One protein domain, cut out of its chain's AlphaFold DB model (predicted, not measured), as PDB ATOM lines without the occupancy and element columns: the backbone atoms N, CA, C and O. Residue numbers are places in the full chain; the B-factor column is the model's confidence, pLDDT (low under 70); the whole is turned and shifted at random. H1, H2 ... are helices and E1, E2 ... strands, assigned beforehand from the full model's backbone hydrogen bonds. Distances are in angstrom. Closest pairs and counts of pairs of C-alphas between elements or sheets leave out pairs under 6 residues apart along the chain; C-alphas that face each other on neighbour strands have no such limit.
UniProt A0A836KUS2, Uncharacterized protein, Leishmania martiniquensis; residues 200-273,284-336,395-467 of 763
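AT A GLANCE: This is residues 200 to 273, 284 to 336 and 395 to 467 of the 763 residues of an uncharacterized protein of Leishmania martiniquensis (UniProt A0A836KUS2). A twisted sheet of four short parallel strands, in the order E5 E4 E7 E6, makes two layers with the long helices H1 and H5 over one face. A smaller antiparallel sheet, E1 E2 E3, lies toward one end of the longest axis and H4 at the other. The printed part has 200 residues; along the chain come E1 E2 E3 E4 H1 E5 H2 H3 E6 H4 H5 E7 H6 H7, of class mixed, helices and strands, with under half of the residues in these elements. It is compact, with a radius of gyration of the C-alphas of 17.9 A and spans of 57 by 44 by 29 A.

HOW THE PARTS SIT: E1, residues 200 to 202, E2, residues 208 to 213, and E3, residues 225 to 230, form a meander of two hairpins, each strand the antiparallel neighbour of the one before; N 201 and O 210, 3.0 A, and N 211 and O 227, 2.9 A, are within hydrogen-bond range. E3 runs on into E4, residues 233 to 237, at 76 degrees. E4, H1, residues 244 to 260, and E5, residues 264 to 266, make a strand-helix-strand unit, parallel neighbours joined through a helix, with a right-handed crossover; N 266 and O 234 are 2.8 A apart. H1 runs along the strands at a height over the sheet of 7.2 A; its closest C-alphas with E4 are Ala 258 and Leu 234, 5.8 A. H2, residues 290 to 294, only grazes the three-stranded sheet. H3, residues 303 to 315, only grazes both sheets. E6, residues 322 to 325, pairs with E7, residues 447 to 451, through N 323 and O 447, 3.0 A; E7 pairs with E4 through N 235 and O 448, 2.9 A. H4, residues 406 to 409, is close to but not clearly touching H5, residues 414 to 429: C-alphas 409 and 417, the closest, are 7.1 A apart. H5 is on the same face as H1, at a height of 9.0 A. H6, residues 452 to 457, touches H1, closest at C-alphas 456 and 250, 4.8 A. H7, residues 462 to 467, only just touches H1, with 3 pairs of C-alphas within 8 A. Every O i to N i+4 pair is within range in H1, H2, H5, H6 and H7, and 7 of 9 in H3; H4 is too short.

IN THESE COORDINATES: E1 begins at C-alpha 200 (74.180, 90.564, 102.172). H1 is 24.4 A long, H5 22.1 A. H7 ends at C-alpha 467 (65.643, 72.537, 115.097).

THE WHOLE: Residues 274 to 283 and 337 to 394 are not printed, with gaps of 18.1 and 20.9 A between C-alphas. The links E2 to E3 and H5 to E7 are long. Residues 239 to 242, 331 to 336 and 430 to 443 have pLDDT under 70.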
ATOM      1  N   VAL A 200      73.088  91.229 101.459       97.25
ATOM      2  CA  VAL A 200      74.180  90.564 102.172       97.25
ATOM      3  C   VAL A 200      75.441  91.384 101.918       97.25
ATOM      4  O   VAL A 200      75.895  91.482 100.780       97.25
ATOM      5  N   GLU A 201      75.969  92.021 102.958       96.31
ATOM      6  CA  GLU A 201      77.010  93.049 102.831       96.31
ATOM      7  C   GLU A 201      78.143  92.815 103.828       96.31
ATOM      8  O   GLU A 201      77.915  92.334 104.935       96.31
ATOM      9  N   LEU A 202      79.365  93.188 103.457       96.69
ATOM     10  CA  LEU A 202      80.485  93.284 104.388       96.69
ATOM     11  C   LEU A 202      80.462  94.672 105.047       96.69
ATOM     12  O   LEU A 202      80.211  95.675 104.377       96.69
ATOM     13  N   THR A 203      80.723  94.755 106.351       94.06
ATOM     14  CA  THR A 203      80.917  96.050 107.016       94.06
ATOM     15  C   THR A 203      82.134  96.781 106.444       94.06
ATOM     16  O   THR A 203      83.073  96.165 105.945       94.06
ATOM     17  N   SER A 204      82.148  98.114 106.523       89.62
ATOM     18  CA  SER A 204      83.220  98.938 105.937       89.62
ATOM     19  C   SER A 204      84.618  98.645 106.494       89.62
ATOM     20  O   SER A 204      85.610  98.910 105.827       89.62
ATOM     21  N   ASP A 205      84.692  98.129 107.720       87.81
ATOM     22  CA  ASP A 205      85.917  97.708 108.411       87.81
ATOM     23  C   ASP A 205      86.270  96.225 108.177       87.81
ATOM     24  O   ASP A 205      87.280  95.750 108.687       87.81
ATOM     25  N   GLY A 206      85.446  95.473 107.438       89.31
ATOM     26  CA  GLY A 206      85.648  94.047 107.185       89.31
ATOM     27  C   GLY A 206      85.445  93.137 108.403       89.31
ATOM     28  O   GLY A 206      85.830  91.967 108.353       89.31
ATOM     29  N   SER A 207      84.864  93.641 109.499       89.00
ATOM     30  CA  SER A 207      84.714  92.882 110.749       89.00
ATOM     31  C   SER A 207      83.525  91.917 110.754       89.00
ATOM     32  O   SER A 207      83.574  90.895 111.439       89.00
ATOM     33  N   ALA A 208      82.468  92.194 109.984       94.19
ATOM     34  CA  ALA A 208      81.261  91.374 109.970       94.19
ATOM     35  C   ALA A 208      80.568  91.337 108.602       94.19
ATOM     36  O   ALA A 208      80.629  92.278 107.813       94.19
ATOM     37  N   ILE A 209      79.838  90.252 108.357       97.19
ATOM     38  CA  ILE A 209      78.866  90.119 107.272       97.19
ATOM     39  C   ILE A 209      77.487  90.433 107.851       97.19
ATOM     40  O   ILE A 209      77.090  89.861 108.865       97.19
ATOM     41  N   VAL A 210      76.741  91.325 107.213       97.38
ATOM     42  CA  VAL A 210      75.394  91.724 107.617       97.38
ATOM     43  C   VAL A 210      74.392  91.171 106.613       97.38
ATOM     44  O   VAL A 210      74.368  91.584 105.455       97.38
ATOM     45  N   LEU A 211      73.543  90.250 107.065       97.31
ATOM     46  CA  LEU A 211      72.384  89.773 106.317       97.31
ATOM     47  C   LEU A 211      71.178  90.607 106.750       97.31
ATOM     48  O   LEU A 211      70.747  90.543 107.906       97.31
ATOM     49  N   ARG A 212      70.635  91.403 105.830       96.75
ATOM     50  CA  ARG A 212      69.475  92.267 106.075       96.75
ATOM     51  C   ARG A 212      68.214  91.551 105.625       96.75
ATOM     52  O   ARG A 212      68.091  91.194 104.457       96.75
ATOM     53  N   PHE A 213      67.260  91.381 106.526       95.50
ATOM     54  CA  PHE A 213      65.966  90.779 106.229       95.50
ATOM     55  C   PHE A 213      64.870  91.842 106.232       95.50
ATOM     56  O   PHE A 213      64.736  92.607 107.187       95.50
ATOM     57  N   GLY A 214      64.070  91.873 105.165       94.25
ATOM     58  CA  GLY A 214      62.860  92.694 105.105       94.25
ATOM     59  C   GLY A 214      61.714  92.105 105.940       94.25
ATOM     60  O   GLY A 214      61.839  90.993 106.469       94.25
ATOM     61  N   PRO A 215      60.585  92.821 106.064       91.81
ATOM     62  CA  PRO A 215      59.373  92.262 106.650       91.81
ATOM     63  C   PRO A 215      58.877  91.052 105.847       91.81
ATOM     64  O   PRO A 215      58.877  91.090 104.618       91.81
ATOM     65  N   ASP A 216      58.440  89.998 106.533       87.12
ATOM     66  CA  ASP A 216      57.898  88.786 105.908       87.12
ATOM     67  C   ASP A 216      56.753  88.228 106.760       87.12
ATOM     68  O   ASP A 216      56.973  87.632 107.811       87.12
ATOM     69  N   ALA A 217      55.512  88.410 106.306       81.25
ATOM     70  CA  ALA A 217      54.323  87.969 107.039       81.25
ATOM     71  C   ALA A 217      54.239  86.436 107.204       81.25
ATOM     72  O   ALA A 217      53.567  85.946 108.121       81.25
ATOM     73  N   THR A 218      54.919  85.686 106.332       74.50
ATOM     74  CA  THR A 218      54.960  84.220 106.372       74.50
ATOM     75  C   THR A 218      55.955  83.694 107.404       74.50
ATOM     76  O   THR A 218      55.819  82.561 107.847       74.50
ATOM     77  N   SER A 219      56.895  84.524 107.868       80.75
ATOM     78  CA  SER A 219      57.903  84.116 108.848       80.75
ATOM     79  C   SER A 219      57.408  84.217 110.289       80.75
ATOM     80  O   SER A 219      56.635  85.108 110.647       80.75
ATOM     81  N   THR A 220      57.912  83.348 111.164       78.44
ATOM     82  CA  THR A 220      57.727  83.450 112.626       78.44
ATOM     83  C   THR A 220      58.342  84.722 113.225       78.44
ATOM     84  O   THR A 220      57.918  85.172 114.289       78.44
ATOM     85  N   VAL A 221      59.280  85.358 112.513       81.25
ATOM     86  CA  VAL A 221      59.874  86.659 112.848       81.25
ATOM     87  C   VAL A 221      59.471  87.669 111.766       81.25
ATOM     88  O   VAL A 221      60.247  87.908 110.843       81.25
ATOM     89  N   PRO A 222      58.265  88.265 111.815       83.94
ATOM     90  CA  PRO A 222      57.714  89.005 110.675       83.94
ATOM     91  C   PRO A 222      58.322  90.393 110.448       83.94
ATOM     92  O   PRO A 222      58.232  90.928 109.344       83.94
ATOM     93  N   GLY A 223      58.944  90.989 111.468       88.56
ATOM     94  CA  GLY A 223      59.611  92.288 111.359       88.56
ATOM     95  C   GLY A 223      60.914  92.232 110.556       88.56
ATOM     96  O   GLY A 223      61.512  91.170 110.389       88.56
ATOM     97  N   ALA A 224      61.372  93.389 110.078       91.38
ATOM     98  CA  ALA A 224      62.715  93.518 109.521       91.38
ATOM     99  C   ALA A 224      63.771  93.385 110.629       91.38
ATOM    100  O   ALA A 224      63.562  93.869 111.744       91.38
ATOM    101  N   PHE A 225      64.907  92.758 110.326       93.56
ATOM    102  CA  PHE A 225      66.040  92.676 111.250       93.56
ATOM    103  C   PHE A 225      67.356  92.409 110.512       93.56
ATOM    104  O   PHE A 225      67.379  92.104 109.319       93.56
ATOM    105  N   GLU A 226      68.460  92.524 111.246       94.69
ATOM    106  CA  GLU A 226      69.807  92.225 110.767       94.69
ATOM    107  C   GLU A 226      70.376  91.018 111.510       94.69
ATOM    108  O   GLU A 226      70.310  90.949 112.740       94.69
ATOM    109  N   LEU A 227      70.980  90.093 110.768       95.50
ATOM    110  CA  LEU A 227      71.834  89.048 111.316       95.50
ATOM    111  C   LEU A 227      73.291  89.408 111.014       95.50
ATOM    112  O   LEU A 227      73.652  89.615 109.856       95.50
ATOM    113  N   ARG A 228      74.118  89.506 112.058       95.31
ATOM    114  CA  ARG A 228      75.551  89.799 111.946       95.31
ATOM    115  C   ARG A 228      76.352  88.518 112.109       95.31
ATOM    116  O   ARG A 228      76.169  87.809 113.092       95.31
ATOM    117  N   CYS A 229      77.231  88.260 111.156       95.56
ATOM    118  CA  CYS A 229      77.981  87.023 111.030       95.56
ATOM    119  C   CYS A 229      79.482  87.296 110.926       95.56
ATOM    120  O   CYS A 229      79.894  88.328 110.395       95.56
ATOM    121  N   ALA A 230      80.306  86.380 111.432       92.94
ATOM    122  CA  ALA A 230      81.756  86.537 111.433       92.94
ATOM    123  C   ALA A 230      82.348  86.485 110.016       92.94
ATOM    124  O   ALA A 230      81.865  85.759 109.146       92.94
ATOM    125  N   THR A 231      83.465  87.173 109.790       93.75
ATOM    126  CA  THR A 231      84.249  87.085 108.542       93.75
ATOM    127  C   THR A 231      85.282  85.955 108.585       93.75
ATOM    128  O   THR A 231      86.345  86.027 107.967       93.75
ATOM    129  N   TYR A 232      84.950  84.890 109.314       93.38
ATOM    130  CA  TYR A 232      85.650  83.612 109.361       93.38
ATOM    131  C   TYR A 232      84.675  82.519 108.958       93.38
ATOM    132  O   TYR A 232      83.504  82.545 109.335       93.38
ATOM    133  N   PHE A 233      85.160  81.563 108.179       94.44
ATOM    134  CA  PHE A 233      84.302  80.701 107.389       94.44
ATOM    135  C   PHE A 233      84.524  79.230 107.712       94.44
ATOM    136  O   PHE A 233      85.621  78.813 108.106       94.44
ATOM    137  N   LEU A 234      83.463  78.451 107.533       94.44
ATOM    138  CA  LEU A 234      83.499  76.996 107.539       94.44
ATOM    139  C   LEU A 234      82.726  76.476 106.324       94.44
ATOM    140  O   LEU A 234      81.683  77.019 105.982       94.44
ATOM    141  N   SER A 235      83.174  75.398 105.694       93.44
ATOM    142  CA  SER A 235      82.324  74.624 104.783       93.44
ATOM    143  C   SER A 235      82.577  73.131 104.938       93.44
ATOM    144  O   SER A 235      83.529  72.698 105.592       93.44
ATOM    145  N   VAL A 236      81.701  72.337 104.334       89.75
ATOM    146  CA  VAL A 236      81.836  70.887 104.260       89.75
ATOM    147  C   VAL A 236      82.147  70.506 102.830       89.75
ATOM    148  O   VAL A 236      81.502  70.959 101.886       89.75
ATOM    149  N   PHE A 237      83.103  69.606 102.678       84.69
ATOM    150  CA  PHE A 237      83.345  68.949 101.416       84.69
ATOM    151  C   PHE A 237      82.465  67.701 101.289       84.69
ATOM    152  O   PHE A 237      82.833  66.609 101.731       84.69
ATOM    153  N   VAL A 238      81.270  67.884 100.729       81.19
ATOM    154  CA  VAL A 238      80.237  66.840 100.679       81.19
ATOM    155  C   VAL A 238      80.503  65.777  99.611       81.19
ATOM    156  O   VAL A 238      81.277  65.971  98.670       81.19
ATOM    157  N   GLY A 239      79.827  64.635  99.742       66.62
ATOM    158  CA  GLY A 239      79.788  63.609  98.693       66.62
ATOM    159  C   GLY A 239      80.634  62.369  98.961       66.62
ATOM    160  O   GLY A 239      80.712  61.493  98.099       66.62
ATOM    161  N   CYS A 240      81.214  62.238 100.159       60.00
ATOM    162  CA  CYS A 240      81.933  61.028 100.579       60.00
ATOM    163  C   CYS A 240      81.020  59.787 100.567       60.00
ATOM    164  O   CYS A 240      81.424  58.723 100.096       60.00
ATOM    165  N   PHE A 241      79.771  59.932 101.025       61.56
ATOM    166  CA  PHE A 241      78.792  58.836 101.082       61.56
ATOM    167  C   PHE A 241      77.843  58.765  99.876       61.56
ATOM    168  O   PHE A 241      76.931  57.938  99.865       61.56
ATOM    169  N   GLY A 242      78.048  59.618  98.866       64.81
ATOM    170  CA  GLY A 242      77.396  59.570  97.552       64.81
ATOM    171  C   GLY A 242      75.916  59.958  97.506       64.81
ATOM    172  O   GLY A 242      75.493  60.544  96.524       64.81
ATOM    173  N   ARG A 243      75.127  59.731  98.562       78.31
ATOM    174  CA  ARG A 243      73.664  59.917  98.523       78.31
ATOM    175  C   ARG A 243      73.210  61.273  99.048       78.31
ATOM    176  O   ARG A 243      73.706  61.755 100.063       78.31
ATOM    177  N   GLN A 244      72.206  61.837  98.389       87.75
ATOM    178  CA  GLN A 244      71.639  63.159  98.656       87.75
ATOM    179  C   GLN A 244      71.224  63.360 100.130       87.75
ATOM    180  O   GLN A 244      71.649  64.316 100.767       87.75
ATOM    181  N   HIS A 245      70.476  62.437 100.733       86.81
ATOM    182  CA  HIS A 245      70.015  62.572 102.123       86.81
ATOM    183  C   HIS A 245      71.146  62.475 103.168       86.81
ATOM    184  O   HIS A 245      71.035  63.069 104.240       86.81
ATOM    185  N   ASN A 246      72.242  61.765 102.861       87.50
ATOM    186  CA  ASN A 246      73.442  61.756 103.705       87.50
ATOM    187  C   ASN A 246      74.163  63.101 103.596       87.50
ATOM    188  O   ASN A 246      74.523  63.684 104.609       87.50
ATOM    189  N   GLN A 247      74.295  63.633 102.379       90.62
ATOM    190  CA  GLN A 247      74.870  64.959 102.153       90.62
ATOM    191  C   GLN A 247      74.058  66.063 102.843       90.62
ATOM    192  O   GLN A 247      74.637  67.014 103.349       90.62
ATOM    193  N   LEU A 248      72.730  65.926 102.947       93.44
ATOM    194  CA  LEU A 248      71.919  66.854 103.737       93.44
ATOM    195  C   LEU A 248      72.308  66.825 105.226       93.44
ATOM    196  O   LEU A 248      72.424  67.882 105.839       93.44
ATOM    197  N   GLN A 249      72.546  65.639 105.799       91.75
ATOM    198  CA  GLN A 249      73.058  65.520 107.170       91.75
ATOM    199  C   GLN A 249      74.447  66.152 107.293       91.75
ATOM    200  O   GLN A 249      74.654  66.955 108.193       91.75
ATOM    201  N   GLU A 250      75.362  65.860 106.363       91.31
ATOM    202  CA  GLU A 250      76.699  66.474 106.312       91.31
ATOM    203  C   GLU A 250      76.608  68.013 106.334       91.31
ATOM    204  O   GLU A 250      77.318  68.668 107.098       91.31
ATOM    205  N   ILE A 251      75.694  68.594 105.549       94.12
ATOM    206  CA  ILE A 251      75.470  70.043 105.474       94.12
ATOM    207  C   ILE A 251      74.938  70.602 106.792       94.12
ATOM    208  O   ILE A 251      75.510  71.550 107.327       94.12
ATOM    209  N   LEU A 252      73.857  70.032 107.334       95.69
ATOM    210  CA  LEU A 252      73.226  70.559 108.548       95.69
ATOM    211  C   LEU A 252      74.107  70.360 109.788       95.69
ATOM    212  O   LEU A 252      74.191  71.249 110.632       95.69
ATOM    213  N   HIS A 253      74.827  69.244 109.880       93.75
ATOM    214  CA  HIS A 253      75.812  69.013 110.935       93.75
ATOM    215  C   HIS A 253      76.993  69.986 110.833       93.75
ATOM    216  O   HIS A 253      77.413  70.566 111.834       93.75
ATOM    217  N   GLY A 254      77.502  70.225 109.618       93.88
ATOM    218  CA  GLY A 254      78.542  71.224 109.384       93.88
ATOM    219  C   GLY A 254      78.087  72.642 109.723       93.88
ATOM    220  O   GLY A 254      78.861  73.409 110.290       93.88
ATOM    221  N   LEU A 255      76.828  72.980 109.442       96.00
ATOM    222  CA  LEU A 255      76.232  74.262 109.812       96.00
ATOM    223  C   LEU A 255      76.132  74.436 111.337       96.00
ATOM    224  O   LEU A 255      76.472  75.500 111.854       96.00
ATOM    225  N   ALA A 256      75.719  73.394 112.060       94.50
ATOM    226  CA  ALA A 256      75.726  73.393 113.522       94.50
ATOM    227  C   ALA A 256      77.142  73.594 114.083       94.50
ATOM    228  O   ALA A 256      77.369  74.436 114.951       94.50
ATOM    229  N   PHE A 257      78.132  72.896 113.520       92.25
ATOM    230  CA  PHE A 257      79.527  73.065 113.923       92.25
ATOM    231  C   PHE A 257      80.078  74.462 113.583       92.25
ATOM    232  O   PHE A 257      80.864  75.025 114.346       92.25
ATOM    233  N   ALA A 258      79.649  75.070 112.472       93.69
ATOM    234  CA  ALA A 258      79.995  76.453 112.142       93.69
ATOM    235  C   ALA A 258      79.481  77.420 113.212       93.69
ATOM    236  O   ALA A 258      80.243  78.249 113.700       93.69
ATOM    237  N   ARG A 259      78.229  77.250 113.656       91.56
ATOM    238  CA  ARG A 259      77.670  78.021 114.773       91.56
ATOM    239  C   ARG A 259      78.478  77.818 116.058       91.56
ATOM    240  O   ARG A 259      78.831  78.803 116.700       91.56
ATOM    241  N   ALA A 260      78.808  76.574 116.407       87.50
ATOM    242  CA  ALA A 260      79.602  76.256 117.600       87.50
ATOM    243  C   ALA A 260      81.033  76.829 117.552       87.50
ATOM    244  O   ALA A 260      81.618  77.124 118.590       87.50
ATOM    245  N   SER A 261      81.583  77.022 116.351       87.88
ATOM    246  CA  SER A 261      82.896  77.636 116.113       87.88
ATOM    247  C   SER A 261      82.833  79.138 115.794       87.88
ATOM    248  O   SER A 261      83.841  79.695 115.370       87.88
ATOM    249  N   ASN A 262      81.674  79.786 115.986       89.62
ATOM    250  CA  ASN A 262      81.417  81.203 115.687       89.62
ATOM    251  C   ASN A 262      81.734  81.620 114.233       89.62
ATOM    252  O   ASN A 262      82.149  82.737 113.950       89.62
ATOM    253  N   ARG A 263      81.540  80.720 113.269       93.44
ATOM    254  CA  ARG A 263      81.891  80.931 111.858       93.44
ATOM    255  C   ARG A 263      80.668  81.068 110.970       93.44
ATOM    256  O   ARG A 263      79.630  80.449 111.195       93.44
ATOM    257  N   THR A 264      80.832  81.826 109.892       96.25
ATOM    258  CA  THR A 264      79.870  81.857 108.791       96.25
ATOM    259  C   THR A 264      80.044  80.612 107.932       96.25
ATOM    260  O   THR A 264      81.095  80.384 107.334       96.25
ATOM    261  N   TYR A 265      79.004  79.794 107.844       96.44
ATOM    262  CA  TYR A 265      79.022  78.613 106.996       96.44
ATOM    263  C   TYR A 265      78.880  78.996 105.516       96.44
ATOM    264  O   TYR A 265      78.050  79.827 105.158       96.44
ATOM    265  N   VAL A 266      79.666  78.391 104.634       95.00
ATOM    266  CA  VAL A 266      79.497  78.538 103.185       95.00
ATOM    267  C   VAL A 266      78.797  77.291 102.663       95.00
ATOM    268  O   VAL A 266      79.359  76.193 102.726       95.00
ATOM    269  N   LEU A 267      77.566  77.459 102.181       93.75
ATOM    270  CA  LEU A 267      76.701  76.362 101.756       93.75
ATOM    271  C   LEU A 267      77.330  75.612 100.562       93.75
ATOM    272  O   LEU A 267      77.581  76.238  99.528       93.75
ATOM    273  N   PRO A 268      77.602  74.297 100.677       90.56
ATOM    274  CA  PRO A 268      78.221  73.536  99.602       90.56
ATOM    275  C   PRO A 268      77.194  73.044  98.578       90.56
ATOM    276  O   PRO A 268      75.982  73.128  98.772       90.56
ATOM    277  N   THR A 269      77.693  72.496  97.473       88.75
ATOM    278  CA  THR A 269      76.874  71.882  96.417       88.75
ATOM    279  C   THR A 269      76.664  70.403  96.658       88.75
ATOM    280  O   THR A 269      77.617  69.718  97.013       88.75
ATOM    281  N   PHE A 270      75.492  69.877  96.316       89.44
ATOM    282  CA  PHE A 270      75.285  68.433  96.256       89.44
ATOM    283  C   PHE A 270      76.002  67.814  95.058       89.44
ATOM    284  O   PHE A 270      76.118  68.432  93.998       89.44
ATOM    285  N   VAL A 271      76.408  66.557  95.207       86.62
ATOM    286  CA  VAL A 271      76.853  65.689  94.112       86.62
ATOM    287  C   VAL A 271      75.919  64.489  93.993       86.62
ATOM    288  O   VAL A 271      75.382  64.043  95.006       86.62
ATOM    289  N   PRO A 272      75.709  63.926  92.793       83.12
ATOM    290  CA  PRO A 272      74.778  62.817  92.643       83.12
ATOM    291  C   PRO A 272      75.356  61.528  93.230       83.12
ATOM    292  O   PRO A 272      74.611  60.740  93.791       83.12
ATOM    293  N   GLU A 273      76.673  61.325  93.098       82.00
ATOM    294  CA  GLU A 273      77.404  60.163  93.602       82.00
ATOM    295  C   GLU A 273      78.900  60.473  93.782       82.00
ATOM    296  O   GLU A 273      79.475  61.294  93.061       82.00
ATOM    297  N   SER A 284      70.310  75.064  96.942       87.88
ATOM    298  CA  SER A 284      69.073  75.853  96.867       87.88
ATOM    299  C   SER A 284      68.044  75.290  95.871       87.88
ATOM    300  O   SER A 284      66.843  75.546  95.984       87.88
ATOM    301  N   LYS A 285      68.482  74.461  94.908       88.12
ATOM    302  CA  LYS A 285      67.589  73.777  93.956       88.12
ATOM    303  C   LYS A 285      66.785  72.659  94.607       88.12
ATOM    304  O   LYS A 285      65.693  72.338  94.132       88.12
ATOM    305  N   LEU A 286      67.313  72.068  95.675       90.19
ATOM    306  CA  LEU A 286      66.711  70.932  96.373       90.19
ATOM    307  C   LEU A 286      65.967  71.374  97.636       90.19
ATOM    308  O   LEU A 286      64.866  70.896  97.899       90.19
ATOM    309  N   TYR A 287      66.535  72.328  98.376       93.62
ATOM    310  CA  TYR A 287      65.980  72.803  99.641       93.62
ATOM    311  C   TYR A 287      65.963  74.320  99.746       93.62
ATOM    312  O   TYR A 287      66.830  75.014  99.221       93.62
ATOM    313  N   GLY A 288      64.979  74.810 100.485       92.38
ATOM    314  CA  GLY A 288      64.933  76.157 101.009       92.38
ATOM    315  C   GLY A 288      65.649  76.231 102.354       92.38
ATOM    316  O   GLY A 288      65.321  75.490 103.286       92.38
ATOM    317  N   PHE A 289      66.638  77.116 102.450       92.69
ATOM    318  CA  PHE A 289      67.446  77.302 103.656       92.69
ATOM    319  C   PHE A 289      67.190  78.653 104.342       92.69
ATOM    320  O   PHE A 289      67.765  78.922 105.399       92.69
ATOM    321  N   ASN A 290      66.351  79.535 103.790       92.25
ATOM    322  CA  ASN A 290      66.195  80.884 104.337       92.25
ATOM    323  C   ASN A 290      65.574  80.877 105.730       92.25
ATOM    324  O   ASN A 290      65.975  81.692 106.559       92.25
ATOM    325  N   ALA A 291      64.678  79.934 106.027       91.88
ATOM    326  CA  ALA A 291      64.109  79.796 107.366       91.88
ATOM    327  C   ALA A 291      65.195  79.490 108.416       91.88
ATOM    328  O   ALA A 291      65.173  80.042 109.515       91.88
ATOM    329  N   ILE A 292      66.229  78.724 108.050       94.12
ATOM    330  CA  ILE A 292      67.380  78.455 108.926       94.12
ATOM    331  C   ILE A 292      68.186  79.740 109.207       94.12
ATOM    332  O   ILE A 292      68.639  79.945 110.334       94.12
ATOM    333  N   ARG A 293      68.323  80.654 108.236       93.19
ATOM    334  CA  ARG A 293      68.957  81.971 108.475       93.19
ATOM    335  C   ARG A 293      68.073  82.879 109.308       93.19
ATOM    336  O   ARG A 293      68.533  83.493 110.263       93.19
ATOM    337  N   ARG A 294      66.807  82.992 108.914       90.94
ATOM    338  CA  ARG A 294      65.897  84.012 109.420       90.94
ATOM    339  C   ARG A 294      65.378  83.666 110.814       90.94
ATOM    340  O   ARG A 294      65.500  84.448 111.748       90.94
ATOM    341  N   GLU A 295      64.804  82.479 110.938       89.75
ATOM    342  CA  GLU A 295      64.154  81.990 112.155       89.75
ATOM    343  C   GLU A 295      65.197  81.311 113.042       89.75
ATOM    344  O   GLU A 295      65.280  81.577 114.239       89.75
ATOM    345  N   GLY A 296      66.080  80.527 112.411       91.81
ATOM    346  CA  GLY A 296      67.201  79.848 113.055       91.81
ATOM    347  C   GLY A 296      68.338  80.750 113.519       91.81
ATOM    348  O   GLY A 296      69.092  80.346 114.403       91.81
ATOM    349  N   ARG A 297      68.478  81.950 112.938       92.75
ATOM    350  CA  ARG A 297      69.616  82.860 113.160       92.75
ATOM    351  C   ARG A 297      70.980  82.210 112.899       92.75
ATOM    352  O   ARG A 297      71.976  82.596 113.505       92.75
ATOM    353  N   TYR A 298      71.036  81.230 111.997       95.44
ATOM    354  CA  TYR A 298      72.300  80.627 111.588       95.44
ATOM    355  C   TYR A 298      73.004  81.499 110.555       95.44
ATOM    356  O   TYR A 298      72.422  81.908 109.549       95.44
ATOM    357  N   CYS A 299      74.289  81.728 110.792       96.00
ATOM    358  CA  CYS A 299      75.151  82.472 109.895       96.00
ATOM    359  C   CYS A 299      75.649  81.586 108.765       96.00
ATOM    360  O   CYS A 299      76.588  80.811 108.943       96.00
ATOM    361  N   PHE A 300      75.037  81.715 107.590       96.56
ATOM    362  CA  PHE A 300      75.566  81.098 106.386       96.56
ATOM    363  C   PHE A 300      75.273  81.909 105.127       96.56
ATOM    364  O   PHE A 300      74.323  82.695 105.072       96.56
ATOM    365  N   VAL A 301      76.100  81.678 104.113       95.44
ATOM    366  CA  VAL A 301      76.040  82.318 102.798       95.44
ATOM    367  C   VAL A 301      76.118  81.271 101.689       95.44
ATOM    368  O   VAL A 301      76.747  80.222 101.847       95.44
ATOM    369  N   THR A 302      75.469  81.544 100.563       92.56
ATOM    370  CA  THR A 302      75.591  80.731  99.346       92.56
ATOM    371  C   THR A 302      76.901  81.032  98.612       92.56
ATOM    372  O   THR A 302      77.590  82.013  98.901       92.56
ATOM    373  N   ASN A 303      77.249  80.205  97.621       87.56
ATOM    374  CA  ASN A 303      78.417  80.460  96.776       87.56
ATOM    375  C   ASN A 303      78.345  81.824  96.062       87.56
ATOM    376  O   ASN A 303      79.361  82.497  95.910       87.56
ATOM    377  N   ASP A 304      77.158  82.251  95.637       88.06
ATOM    378  CA  ASP A 304      77.003  83.525  94.930       88.06
ATOM    379  C   ASP A 304      77.043  84.727  95.879       88.06
ATOM    380  O   ASP A 304      77.581  85.772  95.520       88.06
ATOM    381  N   GLU A 305      76.565  84.561  97.116       93.56
ATOM    382  CA  GLU A 305      76.646  85.585  98.164       93.56
ATOM    383  C   GLU A 305      78.085  85.772  98.678       93.56
ATOM    384  O   GLU A 305      78.498  86.894  98.971       93.56
ATOM    385  N   VAL A 306      78.881  84.700  98.774       92.12
ATOM    386  CA  VAL A 306      80.215  84.769  99.397       92.12
ATOM    387  C   VAL A 306      81.303  85.341  98.482       92.12
ATOM    388  O   VAL A 306      82.250  85.965  98.959       92.12
ATOM    389  N   LYS A 307      81.179  85.185  97.160       89.31
ATOM    390  CA  LYS A 307      82.142  85.726  96.183       89.31
ATOM    391  C   LYS A 307      82.410  87.224  96.340       89.31
ATOM    392  O   LYS A 307      83.581  87.585  96.475       89.31
ATOM    393  N   PRO A 308      81.388  88.108  96.322       91.62
ATOM    394  CA  PRO A 308      81.624  89.538  96.486       91.62
ATOM    395  C   PRO A 308      82.202  89.866  97.867       91.62
ATOM    396  O   PRO A 308      83.039  90.759  97.961       91.62
ATOM    397  N   ILE A 309      81.825  89.123  98.915       94.38
ATOM    398  CA  ILE A 309      82.368  89.292 100.272       94.38
ATOM    399  C   ILE A 309      83.871  89.010 100.282       94.38
ATOM    400  O   ILE A 309      84.652  89.811 100.788       94.38
ATOM    401  N   PHE A 310      84.300  87.896  99.690       91.94
ATOM    402  CA  PHE A 310      85.716  87.555  99.633       91.94
ATOM    403  C   PHE A 310      86.530  88.518  98.778       91.94
ATOM    404  O   PHE A 310      87.620  88.900  99.194       91.94
ATOM    405  N   ALA A 311      86.008  88.947  97.626       89.25
ATOM    406  CA  ALA A 311      86.680  89.945  96.799       89.25
ATOM    407  C   ALA A 311      86.903  91.260  97.571       89.25
ATOM    408  O   ALA A 311      87.982  91.847  97.498       89.25
ATOM    409  N   GLN A 312      85.915  91.693  98.361       92.88
ATOM    410  CA  GLN A 312      86.038  92.869  99.228       92.88
ATOM    411  C   GLN A 312      87.039  92.649 100.369       92.88
ATOM    412  O   GLN A 312      87.885  93.507 100.600       92.88
ATOM    413  N   LEU A 313      87.008  91.493 101.041       92.00
ATOM    414  CA  LEU A 313      87.986  91.148 102.080       92.00
ATOM    415  C   LEU A 313      89.424  91.161 101.534       92.00
ATOM    416  O   LEU A 313      90.314  91.721 102.170       92.00
ATOM    417  N   GLN A 314      89.652  90.611 100.339       88.56
ATOM    418  CA  GLN A 314      90.960  90.660  99.676       88.56
ATOM    419  C   GLN A 314      91.384  92.095  99.341       88.56
ATOM    420  O   GLN A 314      92.543  92.449  99.545       88.56
ATOM    421  N   ALA A 315      90.455  92.936  98.873       89.56
ATOM    422  CA  ALA A 315      90.724  94.352  98.619       89.56
ATOM    423  C   ALA A 315      91.081  95.128  99.902       89.56
ATOM    424  O   ALA A 315      91.858  96.079  99.841       89.56
ATOM    425  N   LEU A 316      90.570  94.693 101.059       89.69
ATOM    426  CA  LEU A 316      90.940  95.194 102.390       89.69
ATOM    427  C   LEU A 316      92.257  94.598 102.928       89.69
ATOM    428  O   LEU A 316      92.667  94.919 104.040       89.69
ATOM    429  N   GLY A 317      92.934  93.742 102.158       87.75
ATOM    430  CA  GLY A 317      94.208  93.124 102.534       87.75
ATOM    431  C   GLY A 317      94.081  91.852 103.377       87.75
ATOM    432  O   GLY A 317      95.092  91.361 103.877       87.75
ATOM    433  N   ALA A 318      92.877  91.293 103.536       86.75
ATOM    434  CA  ALA A 318      92.698  90.043 104.266       86.75
ATOM    435  C   ALA A 318      93.319  88.859 103.507       86.75
ATOM    436  O   ALA A 318      93.103  88.672 102.305       86.75
ATOM    437  N   VAL A 319      94.043  88.008 104.234       86.00
ATOM    438  CA  VAL A 319      94.551  86.739 103.707       86.00
ATOM    439  C   VAL A 319      93.431  85.698 103.770       86.00
ATOM    440  O   VAL A 319      92.830  85.477 104.823       86.00
ATOM    441  N   LEU A 320      93.138  85.064 102.632       88.69
ATOM    442  CA  LEU A 320      92.180  83.957 102.529       88.69
ATOM    443  C   LEU A 320      92.903  82.618 102.707       88.69
ATOM    444  O   LEU A 320      93.034  81.826 101.771       88.69
ATOM    445  N   ASP A 321      93.438  82.384 103.898       89.94
ATOM    446  CA  ASP A 321      94.090  81.124 104.219       89.94
ATOM    447  C   ASP A 321      93.076  80.021 104.541       89.94
ATOM    448  O   ASP A 321      91.924  80.251 104.929       89.94
ATOM    449  N   LEU A 322      93.510  78.786 104.317       89.31
ATOM    450  CA  LEU A 322      92.650  77.627 104.386       89.31
ATOM    451  C   LEU A 322      93.296  76.465 105.109       89.31
ATOM    452  O   LEU A 322      94.456  76.132 104.861       89.31
ATOM    453  N   ARG A 323      92.487  75.765 105.908       89.19
ATOM    454  CA  ARG A 323      92.869  74.492 106.509       89.19
ATOM    455  C   ARG A 323      91.797  73.428 106.340       89.19
ATOM    456  O   ARG A 323      90.606  73.676 106.532       89.19
ATOM    457  N   ARG A 324      92.250  72.224 105.988       89.12
ATOM    458  CA  ARG A 324      91.415  71.024 105.869       89.12
ATOM    459  C   ARG A 324      91.469  70.193 107.151       89.12
ATOM    460  O   ARG A 324      92.524  70.095 107.784       89.12
ATOM    461  N   PHE A 325      90.347  69.565 107.486       87.31
ATOM    462  CA  PHE A 325      90.178  68.731 108.672       87.31
ATOM    463  C   PHE A 325      89.488  67.423 108.301       87.31
ATOM    464  O   PHE A 325      88.363  67.429 107.796       87.31
ATOM    465  N   ASP A 326      90.170  66.307 108.538       82.12
ATOM    466  CA  ASP A 326      89.685  64.985 108.163       82.12
ATOM    467  C   ASP A 326      89.957  63.982 109.274       82.12
ATOM    468  O   ASP A 326      91.077  63.495 109.468       82.12
ATOM    469  N   TYR A 327      88.912  63.676 110.032       80.44
ATOM    470  CA  TYR A 327      88.985  62.643 111.040       80.44
ATOM    471  C   TYR A 327      87.627  62.006 111.281       80.44
ATOM    472  O   TYR A 327      86.622  62.675 111.497       80.44
ATOM    473  N   ASN A 328      87.613  60.678 111.276       75.56
ATOM    474  CA  ASN A 328      86.410  59.882 111.480       75.56
ATOM    475  C   ASN A 328      86.442  59.095 112.794       75.56
ATOM    476  O   ASN A 328      85.613  58.210 112.986       75.56
ATOM    477  N   GLY A 329      87.388  59.368 113.697       77.50
ATOM    478  CA  GLY A 329      87.436  58.712 115.003       77.50
ATOM    479  C   GLY A 329      88.161  57.365 115.002       77.50
ATOM    480  O   GLY A 329      88.121  56.652 116.006       77.50
ATOM    481  N   ASN A 330      88.826  56.973 113.914       77.44
ATOM    482  CA  ASN A 330      89.624  55.745 113.892       77.44
ATOM    483  C   ASN A 330      90.950  55.924 114.654       77.44
ATOM    484  O   ASN A 330      91.628  56.940 114.517       77.44
ATOM    485  N   ALA A 331      91.305  54.944 115.493       69.19
ATOM    486  CA  ALA A 331      92.550  54.973 116.275       69.19
ATOM    487  C   ALA A 331      93.783  54.644 115.419       69.19
ATOM    488  O   ALA A 331      94.876  55.170 115.632       69.19
ATOM    489  N   ASP A 332      93.585  53.777 114.430       63.56
ATOM    490  CA  ASP A 332      94.601  53.459 113.447       63.56
ATOM    491  C   ASP A 332      94.602  54.581 112.405       63.56
ATOM    492  O   ASP A 332      93.595  54.803 111.725       63.56
ATOM    493  N   ALA A 333      95.744  55.259 112.217       51.41
ATOM    494  CA  ALA A 333      95.976  55.902 110.925       51.41
ATOM    495  C   ALA A 333      95.754  54.840 109.840       51.41
ATOM    496  O   ALA A 333      96.008  53.660 110.099       51.41
ATOM    497  N   PRO A 334      95.290  55.195 108.633       45.34
ATOM    498  CA  PRO A 334      95.125  54.233 107.554       45.34
ATOM    499  C   PRO A 334      96.493  53.643 107.150       45.34
ATOM    500  O   PRO A 334      97.089  54.034 106.155       45.34
ATOM    501  N   LEU A 335      96.980  52.657 107.905       37.00
ATOM    502  CA  LEU A 335      98.204  51.886 107.692       37.00
ATOM    503  C   LEU A 335      98.008  50.803 106.625       37.00
ATOM    504  O   LEU A 335      98.860  49.935 106.433       37.00
ATOM    505  N   SER A 336      96.907  50.838 105.869       34.66
ATOM    506  CA  SER A 336      96.811  50.008 104.680       34.66
ATOM    507  C   SER A 336      97.785  50.554 103.637       34.66
ATOM    508  O   SER A 336      97.550  51.620 103.076       34.66
ATOM    509  N   GLY A 395      99.462  72.035 106.323       74.94
ATOM    510  CA  GLY A 395      98.799  70.777 106.008       74.94
ATOM    511  C   GLY A 395      97.495  70.554 106.785       74.94
ATOM    512  O   GLY A 395      97.188  71.205 107.785       74.94
ATOM    513  N   GLU A 396      96.745  69.568 106.306       80.81
ATOM    514  CA  GLU A 396      95.566  69.015 106.972       80.81
ATOM    515  C   GLU A 396      95.863  68.644 108.431       80.81
ATOM    516  O   GLU A 396      96.917  68.075 108.711       80.81
ATOM    517  N   LEU A 397      94.936  68.945 109.348       80.31
ATOM    518  CA  LEU A 397      95.021  68.445 110.720       80.31
ATOM    519  C   LEU A 397      94.734  66.939 110.724       80.31
ATOM    520  O   LEU A 397      93.667  66.503 110.301       80.31
ATOM    521  N   THR A 398      95.656  66.141 111.239       74.00
ATOM    522  CA  THR A 398      95.555  64.682 111.277       74.00
ATOM    523  C   THR A 398      95.450  64.158 112.706       74.00
ATOM    524  O   THR A 398      95.685  64.867 113.679       74.00
ATOM    525  N   VAL A 399      95.141  62.867 112.850       72.44
ATOM    526  CA  VAL A 399      95.123  62.178 114.152       72.44
ATOM    527  C   VAL A 399      96.459  62.290 114.911       72.44
ATOM    528  O   VAL A 399      96.456  62.350 116.135       72.44
ATOM    529  N   ALA A 400      97.593  62.355 114.204       73.81
ATOM    530  CA  ALA A 400      98.923  62.461 114.814       73.81
ATOM    531  C   ALA A 400      99.197  63.847 115.421       73.81
ATOM    532  O   ALA A 400     100.081  63.982 116.259       73.81
ATOM    533  N   ASP A 401      98.431  64.862 115.015       75.81
ATOM    534  CA  ASP A 401      98.513  66.212 115.576       75.81
ATOM    535  C   ASP A 401      97.693  66.354 116.870       75.81
ATOM    536  O   ASP A 401      97.780  67.378 117.549       75.81
ATOM    537  N   VAL A 402      96.870  65.348 117.187       81.00
ATOM    538  CA  VAL A 402      95.964  65.333 118.344       81.00
ATOM    539  C   VAL A 402      96.410  64.324 119.401       81.00
ATOM    540  O   VAL A 402      96.338  64.621 120.588       81.00
ATOM    541  N   PHE A 403      96.891  63.149 118.989       81.62
ATOM    542  CA  PHE A 403      97.349  62.095 119.896       81.62
ATOM    543  C   PHE A 403      98.858  61.892 119.751       81.62
ATOM    544  O   PHE A 403      99.358  61.746 118.634       81.62
ATOM    545  N   GLY A 404      99.579  61.809 120.871       75.00
ATOM    546  CA  GLY A 404     101.031  61.623 120.899       75.00
ATOM    547  C   GLY A 404     101.489  60.263 120.360       75.00
ATOM    548  O   GLY A 404     102.640  60.110 119.953       75.00
ATOM    549  N   SER A 405     100.600  59.262 120.311       74.25
ATOM    550  CA  SER A 405     100.841  57.995 119.604       74.25
ATOM    551  C   SER A 405      99.550  57.266 119.198       74.25
ATOM    552  O   SER A 405      98.478  57.482 119.759       74.25
ATOM    553  N   HIS A 406      99.649  56.305 118.270       72.56
ATOM    554  CA  HIS A 406      98.529  55.398 117.956       72.56
ATOM    555  C   HIS A 406      98.105  54.537 119.152       72.56
ATOM    556  O   HIS A 406      96.925  54.222 119.303       72.56
ATOM    557  N   THR A 407      99.057  54.155 120.006       76.62
ATOM    558  CA  THR A 407      98.780  53.400 121.233       76.62
ATOM    559  C   THR A 407      97.909  54.216 122.180       76.62
ATOM    560  O   THR A 407      96.955  53.682 122.735       76.62
ATOM    561  N   GLU A 408      98.188  55.514 122.298       77.88
ATOM    562  CA  GLU A 408      97.387  56.448 123.086       77.88
ATOM    563  C   GLU A 408      95.972  56.604 122.512       77.88
ATOM    564  O   GLU A 408      94.997  56.443 123.241       77.88
ATOM    565  N   ALA A 409      95.825  56.816 121.199       76.62
ATOM    566  CA  ALA A 409      94.508  56.944 120.568       76.62
ATOM    567  C   ALA A 409      93.605  55.717 120.830       76.62
ATOM    568  O   ALA A 409      92.388  55.842 120.996       76.62
ATOM    569  N   ARG A 410      94.183  54.512 120.912       76.62
ATOM    570  CA  ARG A 410      93.447  53.269 121.211       76.62
ATOM    571  C   ARG A 410      92.908  53.188 122.647       76.62
ATOM    572  O   ARG A 410      92.036  52.356 122.886       76.62
ATOM    573  N   LEU A 411      93.376  54.029 123.574       72.56
ATOM    574  CA  LEU A 411      92.856  54.092 124.950       72.56
ATOM    575  C   LEU A 411      91.440  54.690 125.009       72.56
ATOM    576  O   LEU A 411      90.633  54.331 125.870       72.56
ATOM    577  N   TYR A 412      91.130  55.570 124.061       74.75
ATOM    578  CA  TYR A 412      89.870  56.299 123.980       74.75
ATOM    579  C   TYR A 412      88.812  55.530 123.178       74.75
ATOM    580  O   TYR A 412      89.130  54.688 122.333       74.75
ATOM    581  N   SER A 413      87.524  55.801 123.402       73.19
ATOM    582  CA  SER A 413      86.487  55.327 122.476       73.19
ATOM    583  C   SER A 413      86.505  56.151 121.179       73.19
ATOM    584  O   SER A 413      87.134  57.205 121.103       73.19
ATOM    585  N   ARG A 414      85.821  55.684 120.126       77.81
ATOM    586  CA  ARG A 414      85.681  56.460 118.879       77.81
ATOM    587  C   ARG A 414      85.047  57.825 119.131       77.81
ATOM    588  O   ARG A 414      85.517  58.821 118.590       77.81
ATOM    589  N   TRP A 415      84.028  57.839 119.981       76.56
ATOM    590  CA  TRP A 415      83.348  59.040 120.432       76.56
ATOM    591  C   TRP A 415      84.303  60.021 121.113       76.56
ATOM    592  O   TRP A 415      84.429  61.157 120.666       76.56
ATOM    593  N   ASP A 416      85.031  59.557 122.131       77.44
ATOM    594  CA  ASP A 416      85.959  60.407 122.887       77.44
ATOM    595  C   ASP A 416      87.040  60.976 121.965       77.44
ATOM    596  O   ASP A 416      87.365  62.156 122.040       77.44
ATOM    597  N   ARG A 417      87.545  60.172 121.018       82.62
ATOM    598  CA  ARG A 417      88.500  60.666 120.021       82.62
ATOM    599  C   ARG A 417      87.918  61.764 119.140       82.62
ATOM    600  O   ARG A 417      88.621  62.721 118.836       82.62
ATOM    601  N   MET A 418      86.661  61.626 118.721       84.06
ATOM    602  CA  MET A 418      85.976  62.648 117.930       84.06
ATOM    603  C   MET A 418      85.760  63.929 118.736       84.06
ATOM    604  O   MET A 418      86.005  65.001 118.199       84.06
ATOM    605  N   GLN A 419      85.402  63.833 120.019       82.00
ATOM    606  CA  GLN A 419      85.293  64.997 120.907       82.00
ATOM    607  C   GLN A 419      86.640  65.694 121.127       82.00
ATOM    608  O   GLN A 419      86.717  66.914 121.030       82.00
ATOM    609  N   ILE A 420      87.712  64.938 121.380       83.38
ATOM    610  CA  ILE A 420      89.066  65.495 121.542       83.38
ATOM    611  C   ILE A 420      89.510  66.188 120.246       83.38
ATOM    612  O   ILE A 420      90.020  67.305 120.280       83.38
ATOM    613  N   TYR A 421      89.268  65.561 119.092       86.25
ATOM    614  CA  TYR A 421      89.577  66.161 117.797       86.25
ATOM    615  C   TYR A 421      88.733  67.422 117.536       86.25
ATOM    616  O   TYR A 421      89.278  68.423 117.080       86.25
ATOM    617  N   ALA A 422      87.438  67.416 117.877       86.50
ATOM    618  CA  ALA A 422      86.558  68.585 117.782       86.50
ATOM    619  C   ALA A 422      87.053  69.742 118.654       86.50
ATOM    620  O   ALA A 422      87.145  70.867 118.175       86.50
ATOM    621  N   ALA A 423      87.426  69.464 119.906       84.50
ATOM    622  CA  ALA A 423      87.980  70.460 120.818       84.50
ATOM    623  C   ALA A 423      89.267  71.070 120.248       84.50
ATOM    624  O   ALA A 423      89.385  72.289 120.157       84.50
ATOM    625  N   ARG A 424      90.183  70.231 119.742       84.88
ATOM    626  CA  ARG A 424      91.410  70.709 119.095       84.88
ATOM    627  C   ARG A 424      91.127  71.543 117.847       84.88
ATOM    628  O   ARG A 424      91.831  72.509 117.568       84.88
ATOM    629  N   MET A 425      90.102  71.188 117.082       86.94
ATOM    630  CA  MET A 425      89.662  72.009 115.962       86.94
ATOM    631  C   MET A 425      89.112  73.355 116.406       86.94
ATOM    632  O   MET A 425      89.478  74.358 115.809       86.94
ATOM    633  N   LEU A 426      88.259  73.390 117.431       83.88
ATOM    634  CA  LEU A 426      87.706  74.632 117.970       83.88
ATOM    635  C   LEU A 426      88.815  75.558 118.480       83.88
ATOM    636  O   LEU A 426      88.771  76.750 118.197       83.88
ATOM    637  N   GLU A 427      89.857  75.016 119.119       80.12
ATOM    638  CA  GLU A 427      91.058  75.777 119.499       80.12
ATOM    639  C   GLU A 427      91.763  76.405 118.286       80.12
ATOM    640  O   GLU A 427      92.149  77.568 118.324       80.12
ATOM    641  N   LEU A 428      91.929  75.647 117.198       81.50
ATOM    642  CA  LEU A 428      92.608  76.116 115.982       81.50
ATOM    643  C   LEU A 428      91.758  77.080 115.148       81.50
ATOM    644  O   LEU A 428      92.293  77.899 114.402       81.50
ATOM    645  N   LEU A 429      90.439  76.928 115.215       83.75
ATOM    646  CA  LEU A 429      89.485  77.779 114.522       83.75
ATOM    647  C   LEU A 429      89.229  79.074 115.309       83.75
ATOM    648  O   LEU A 429      88.999  80.095 114.670       83.75
ATOM    649  N   GLY A 430      89.333  79.053 116.640       66.94
ATOM    650  CA  GLY A 430      89.140  80.202 117.523       66.94
ATOM    651  C   GLY A 430      87.683  80.681 117.590       66.94
ATOM    652  O   GLY A 430      87.039  80.878 116.565       66.94
ATOM    653  N   GLY A 431      87.153  80.867 118.805       57.75
ATOM    654  CA  GLY A 431      85.771  81.328 119.032       57.75
ATOM    655  C   GLY A 431      85.624  82.845 119.217       57.75
ATOM    656  O   GLY A 431      84.622  83.416 118.793       57.75
ATOM    657  N   ASP A 432      86.638  83.505 119.787       57.25
ATOM    658  CA  ASP A 432      86.565  84.921 120.196       57.25
ATOM    659  C   ASP A 432      87.141  85.911 119.164       57.25
ATOM    660  O   ASP A 432      87.187  87.107 119.428       57.25
ATOM    661  N   HIS A 433      87.583  85.421 117.994       58.34
ATOM    662  CA  HIS A 433      88.126  86.217 116.876       58.34
ATOM    663  C   HIS A 433      88.987  87.414 117.311       58.34
ATOM    664  O   HIS A 433      88.676  88.571 117.022       58.34
ATOM    665  N   VAL A 434      90.078  87.138 118.027       47.16
ATOM    666  CA  VAL A 434      91.028  88.178 118.426       47.16
ATOM    667  C   VAL A 434      91.749  88.681 117.174       47.16
ATOM    668  O   VAL A 434      92.291  87.892 116.402       47.16
ATOM    669  N   SER A 435      91.727  89.998 116.950       42.19
ATOM    670  CA  SER A 435      92.483  90.641 115.869       42.19
ATOM    671  C   SER A 435      93.976  90.330 115.997       42.19
ATOM    672  O   SER A 435      94.478  90.319 117.119       42.19
ATOM    673  N   ASP A 436      94.682  90.190 114.869       44.78
ATOM    674  CA  ASP A 436      96.118  89.856 114.707       44.78
ATOM    675  C   ASP A 436      97.142  90.784 115.418       44.78
ATOM    676  O   ASP A 436      98.331  90.798 115.098       44.78
ATOM    677  N   ALA A 437      96.735  91.581 116.401       42.19
ATOM    678  CA  ALA A 437      97.594  92.514 117.103       42.19
ATOM    679  C   ALA A 437      97.959  92.008 118.511       42.19
ATOM    680  O   ALA A 437      97.187  92.133 119.456       42.19
ATOM    681  N   ALA A 438      99.218  91.563 118.631       37.31
ATOM    682  CA  ALA A 438     100.105  91.764 119.790       37.31
ATOM    683  C   ALA A 438     100.405  90.608 120.771       37.31
ATOM    684  O   ALA A 438     101.037  90.876 121.792       37.31
ATOM    685  N   GLY A 439     100.083  89.341 120.482       38.28
ATOM    686  CA  GLY A 439     100.205  88.303 121.524       38.28
ATOM    687  C   GLY A 439     100.727  86.919 121.156       38.28
ATOM    688  O   GLY A 439     100.460  86.013 121.921       38.28
ATOM    689  N   GLY A 440     101.437  86.686 120.046       39.19
ATOM    690  CA  GLY A 440     102.067  85.371 119.788       39.19
ATOM    691  C   GLY A 440     101.126  84.147 119.761       39.19
ATOM    692  O   GLY A 440     101.611  83.017 119.734       39.19
ATOM    693  N   GLU A 441      99.807  84.354 119.769       44.53
ATOM    694  CA  GLU A 441      98.796  83.308 119.641       44.53
ATOM    695  C   GLU A 441      98.712  82.821 118.189       44.53
ATOM    696  O   GLU A 441      99.040  83.539 117.241       44.53
ATOM    697  N   ALA A 442      98.332  81.555 118.011       51.59
ATOM    698  CA  ALA A 442      98.275  80.919 116.701       51.59
ATOM    699  C   ALA A 442      97.273  81.640 115.779       51.59
ATOM    700  O   ALA A 442      96.107  81.797 116.129       51.59
ATOM    701  N   VAL A 443      97.732  82.038 114.587       59.53
ATOM    702  CA  VAL A 443      96.927  82.714 113.555       59.53
ATOM    703  C   VAL A 443      95.680  81.881 113.220       59.53
ATOM    704  O   VAL A 443      95.796  80.710 112.843       59.53
ATOM    705  N   GLN A 444      94.490  82.477 113.364       77.69
ATOM    706  CA  GLN A 444      93.215  81.830 113.036       77.69
ATOM    707  C   GLN A 444      93.042  81.712 111.522       77.69
ATOM    708  O   GLN A 444      93.140  82.703 110.801       77.69
ATOM    709  N   VAL A 445      92.680  80.519 111.049       85.81
ATOM    710  CA  VAL A 445      92.470  80.293 109.612       85.81
ATOM    711  C   VAL A 445      91.173  80.929 109.123       85.81
ATOM    712  O   VAL A 445      90.116  80.766 109.747       85.81
ATOM    713  N   ARG A 446      91.207  81.619 107.983       89.56
ATOM    714  CA  ARG A 446      90.041  82.287 107.393       89.56
ATOM    715  C   ARG A 446      88.971  81.288 106.986       89.56
ATOM    716  O   ARG A 446      87.799  81.535 107.252       89.56
ATOM    717  N   MET A 447      89.357  80.154 106.406       90.88
ATOM    718  CA  MET A 447      88.440  79.104 105.959       90.88
ATOM    719  C   MET A 447      88.825  77.737 106.528       90.88
ATOM    720  O   MET A 447      89.885  77.189 106.222       90.88
ATOM    721  N   GLY A 448      87.931  77.153 107.323       91.88
ATOM    722  CA  GLY A 448      87.998  75.742 107.690       91.88
ATOM    723  C   GLY A 448      87.158  74.894 106.740       91.88
ATOM    724  O   GLY A 448      86.017  75.241 106.444       91.88
ATOM    725  N   VAL A 449      87.688  73.764 106.277       90.75
ATOM    726  CA  VAL A 449      86.899  72.792 105.505       90.75
ATOM    727  C   VAL A 449      86.965  71.438 106.181       90.75
ATOM    728  O   VAL A 449      88.061  70.923 106.401       90.75
ATOM    729  N   ILE A 450      85.806  70.859 106.489       89.25
ATOM    730  CA  ILE A 450      85.696  69.501 107.042       89.25
ATOM    731  C   ILE A 450      85.297  68.503 105.955       89.25
ATOM    732  O   ILE A 450      84.552  68.852 105.035       89.25
ATOM    733  N   SER A 451      85.797  67.269 106.031       84.88
ATOM    734  CA  SER A 451      85.385  66.213 105.097       84.88
ATOM    735  C   SER A 451      83.918  65.830 105.326       84.88
ATOM    736  O   SER A 451      83.407  65.932 106.443       84.88
ATOM    737  N   GLY A 452      83.225  65.356 104.286       81.56
ATOM    738  CA  GLY A 452      81.854  64.846 104.422       81.56
ATOM    739  C   GLY A 452      81.762  63.672 105.402       81.56
ATOM    740  O   GLY A 452      80.820  63.587 106.184       81.56
ATOM    741  N   GLU A 453      82.786  62.810 105.451       80.50
ATOM    742  CA  GLU A 453      82.855  61.750 106.463       80.50
ATOM    743  C   GLU A 453      82.861  62.327 107.882       80.50
ATOM    744  O   GLU A 453      82.078  61.913 108.739       80.50
ATOM    745  N   MET A 454      83.720  63.312 108.116       84.50
ATOM    746  CA  MET A 454      83.811  63.979 109.399       84.50
ATOM    747  C   MET A 454      82.502  64.683 109.772       84.50
ATOM    748  O   MET A 454      82.011  64.482 110.880       84.50
ATOM    749  N   ALA A 455      81.898  65.435 108.848       87.81
ATOM    750  CA  ALA A 455      80.628  66.131 109.055       87.81
ATOM    751  C   ALA A 455      79.478  65.173 109.411       87.81
ATOM    752  O   ALA A 455      78.679  65.448 110.303       87.81
ATOM    753  N   PHE A 456      79.422  64.003 108.771       83.81
ATOM    754  CA  PHE A 456      78.436  62.972 109.093       83.81
ATOM    755  C   PHE A 456      78.574  62.467 110.538       83.81
ATOM    756  O   PHE A 456      77.576  62.281 111.233       83.81
ATOM    757  N   PHE A 457      79.809  62.270 111.007       80.81
ATOM    758  CA  PHE A 457      80.094  61.780 112.358       80.81
ATOM    759  C   PHE A 457      80.107  62.891 113.428       80.81
ATOM    760  O   PHE A 457      79.942  62.590 114.612       80.81
ATOM    761  N   PHE A 458      80.256  64.157 113.040       83.38
ATOM    762  CA  PHE A 458      80.090  65.346 113.884       83.38
ATOM    763  C   PHE A 458      78.624  65.749 113.992       83.38
ATOM    764  O   PHE A 458      78.214  66.818 113.552       83.38
ATOM    765  N   HIS A 459      77.815  64.884 114.593       86.12
ATOM    766  CA  HIS A 459      76.428  65.243 114.849       86.12
ATOM    767  C   HIS A 459      76.324  66.321 115.944       86.12
ATOM    768  O   HIS A 459      77.056  66.268 116.946       86.12
ATOM    769  N   PRO A 460      75.420  67.299 115.766       89.81
ATOM    770  CA  PRO A 460      75.004  68.169 116.848       89.81
ATOM    771  C   PRO A 460      74.097  67.403 117.813       89.81
ATOM    772  O   PRO A 460      73.727  66.247 117.593       89.81
ATOM    773  N   GLN A 461      73.720  68.063 118.898       88.94
ATOM    774  CA  GLN A 461      72.751  67.516 119.843       88.94
ATOM    775  C   GLN A 461      71.380  67.351 119.176       88.94
ATOM    776  O   GLN A 461      71.047  68.093 118.249       88.94
ATOM    777  N   LEU A 462      70.562  66.413 119.666       90.06
ATOM    778  CA  LEU A 462      69.255  66.117 119.067       90.06
ATOM    779  C   LEU A 462      68.345  67.352 118.984       90.06
ATOM    780  O   LEU A 462      67.621  67.520 118.005       90.06
ATOM    781  N   GLU A 463      68.410  68.245 119.971       90.88
ATOM    782  CA  GLU A 463      67.690  69.523 119.964       90.88
ATOM    783  C   GLU A 463      68.075  70.405 118.775       90.88
ATOM    784  O   GLU A 463      67.211  70.847 118.021       90.88
ATOM    785  N   GLU A 464      69.368  70.599 118.539       93.00
ATOM    786  CA  GLU A 464      69.842  71.397 117.411       93.00
ATOM    787  C   GLU A 464      69.594  70.693 116.067       93.00
ATOM    788  O   GLU A 464      69.203  71.339 115.094       93.00
ATOM    789  N   ALA A 465      69.737  69.363 116.009       94.19
ATOM    790  CA  ALA A 465      69.406  68.583 114.820       94.19
ATOM    791  C   ALA A 465      67.920  68.735 114.450       94.19
ATOM    792  O   ALA A 465      67.592  69.068 113.312       94.19
ATOM    793  N   THR A 466      67.011  68.526 115.406       94.38
ATOM    794  CA  THR A 466      65.564  68.684 115.184       94.38
ATOM    795  C   THR A 466      65.193  70.123 114.840       94.38
ATOM    796  O   THR A 466      64.389  70.315 113.932       94.38
ATOM    797  N   TRP A 467      65.823  71.127 115.458       94.38
ATOM    798  CA  TRP A 467      65.643  72.537 115.097       94.38
ATOM    799  C   TRP A 467      66.030  72.801 113.633       94.38
ATOM    800  O   TRP A 467      65.214  73.293 112.854       94.38
TER     801      TRP A 467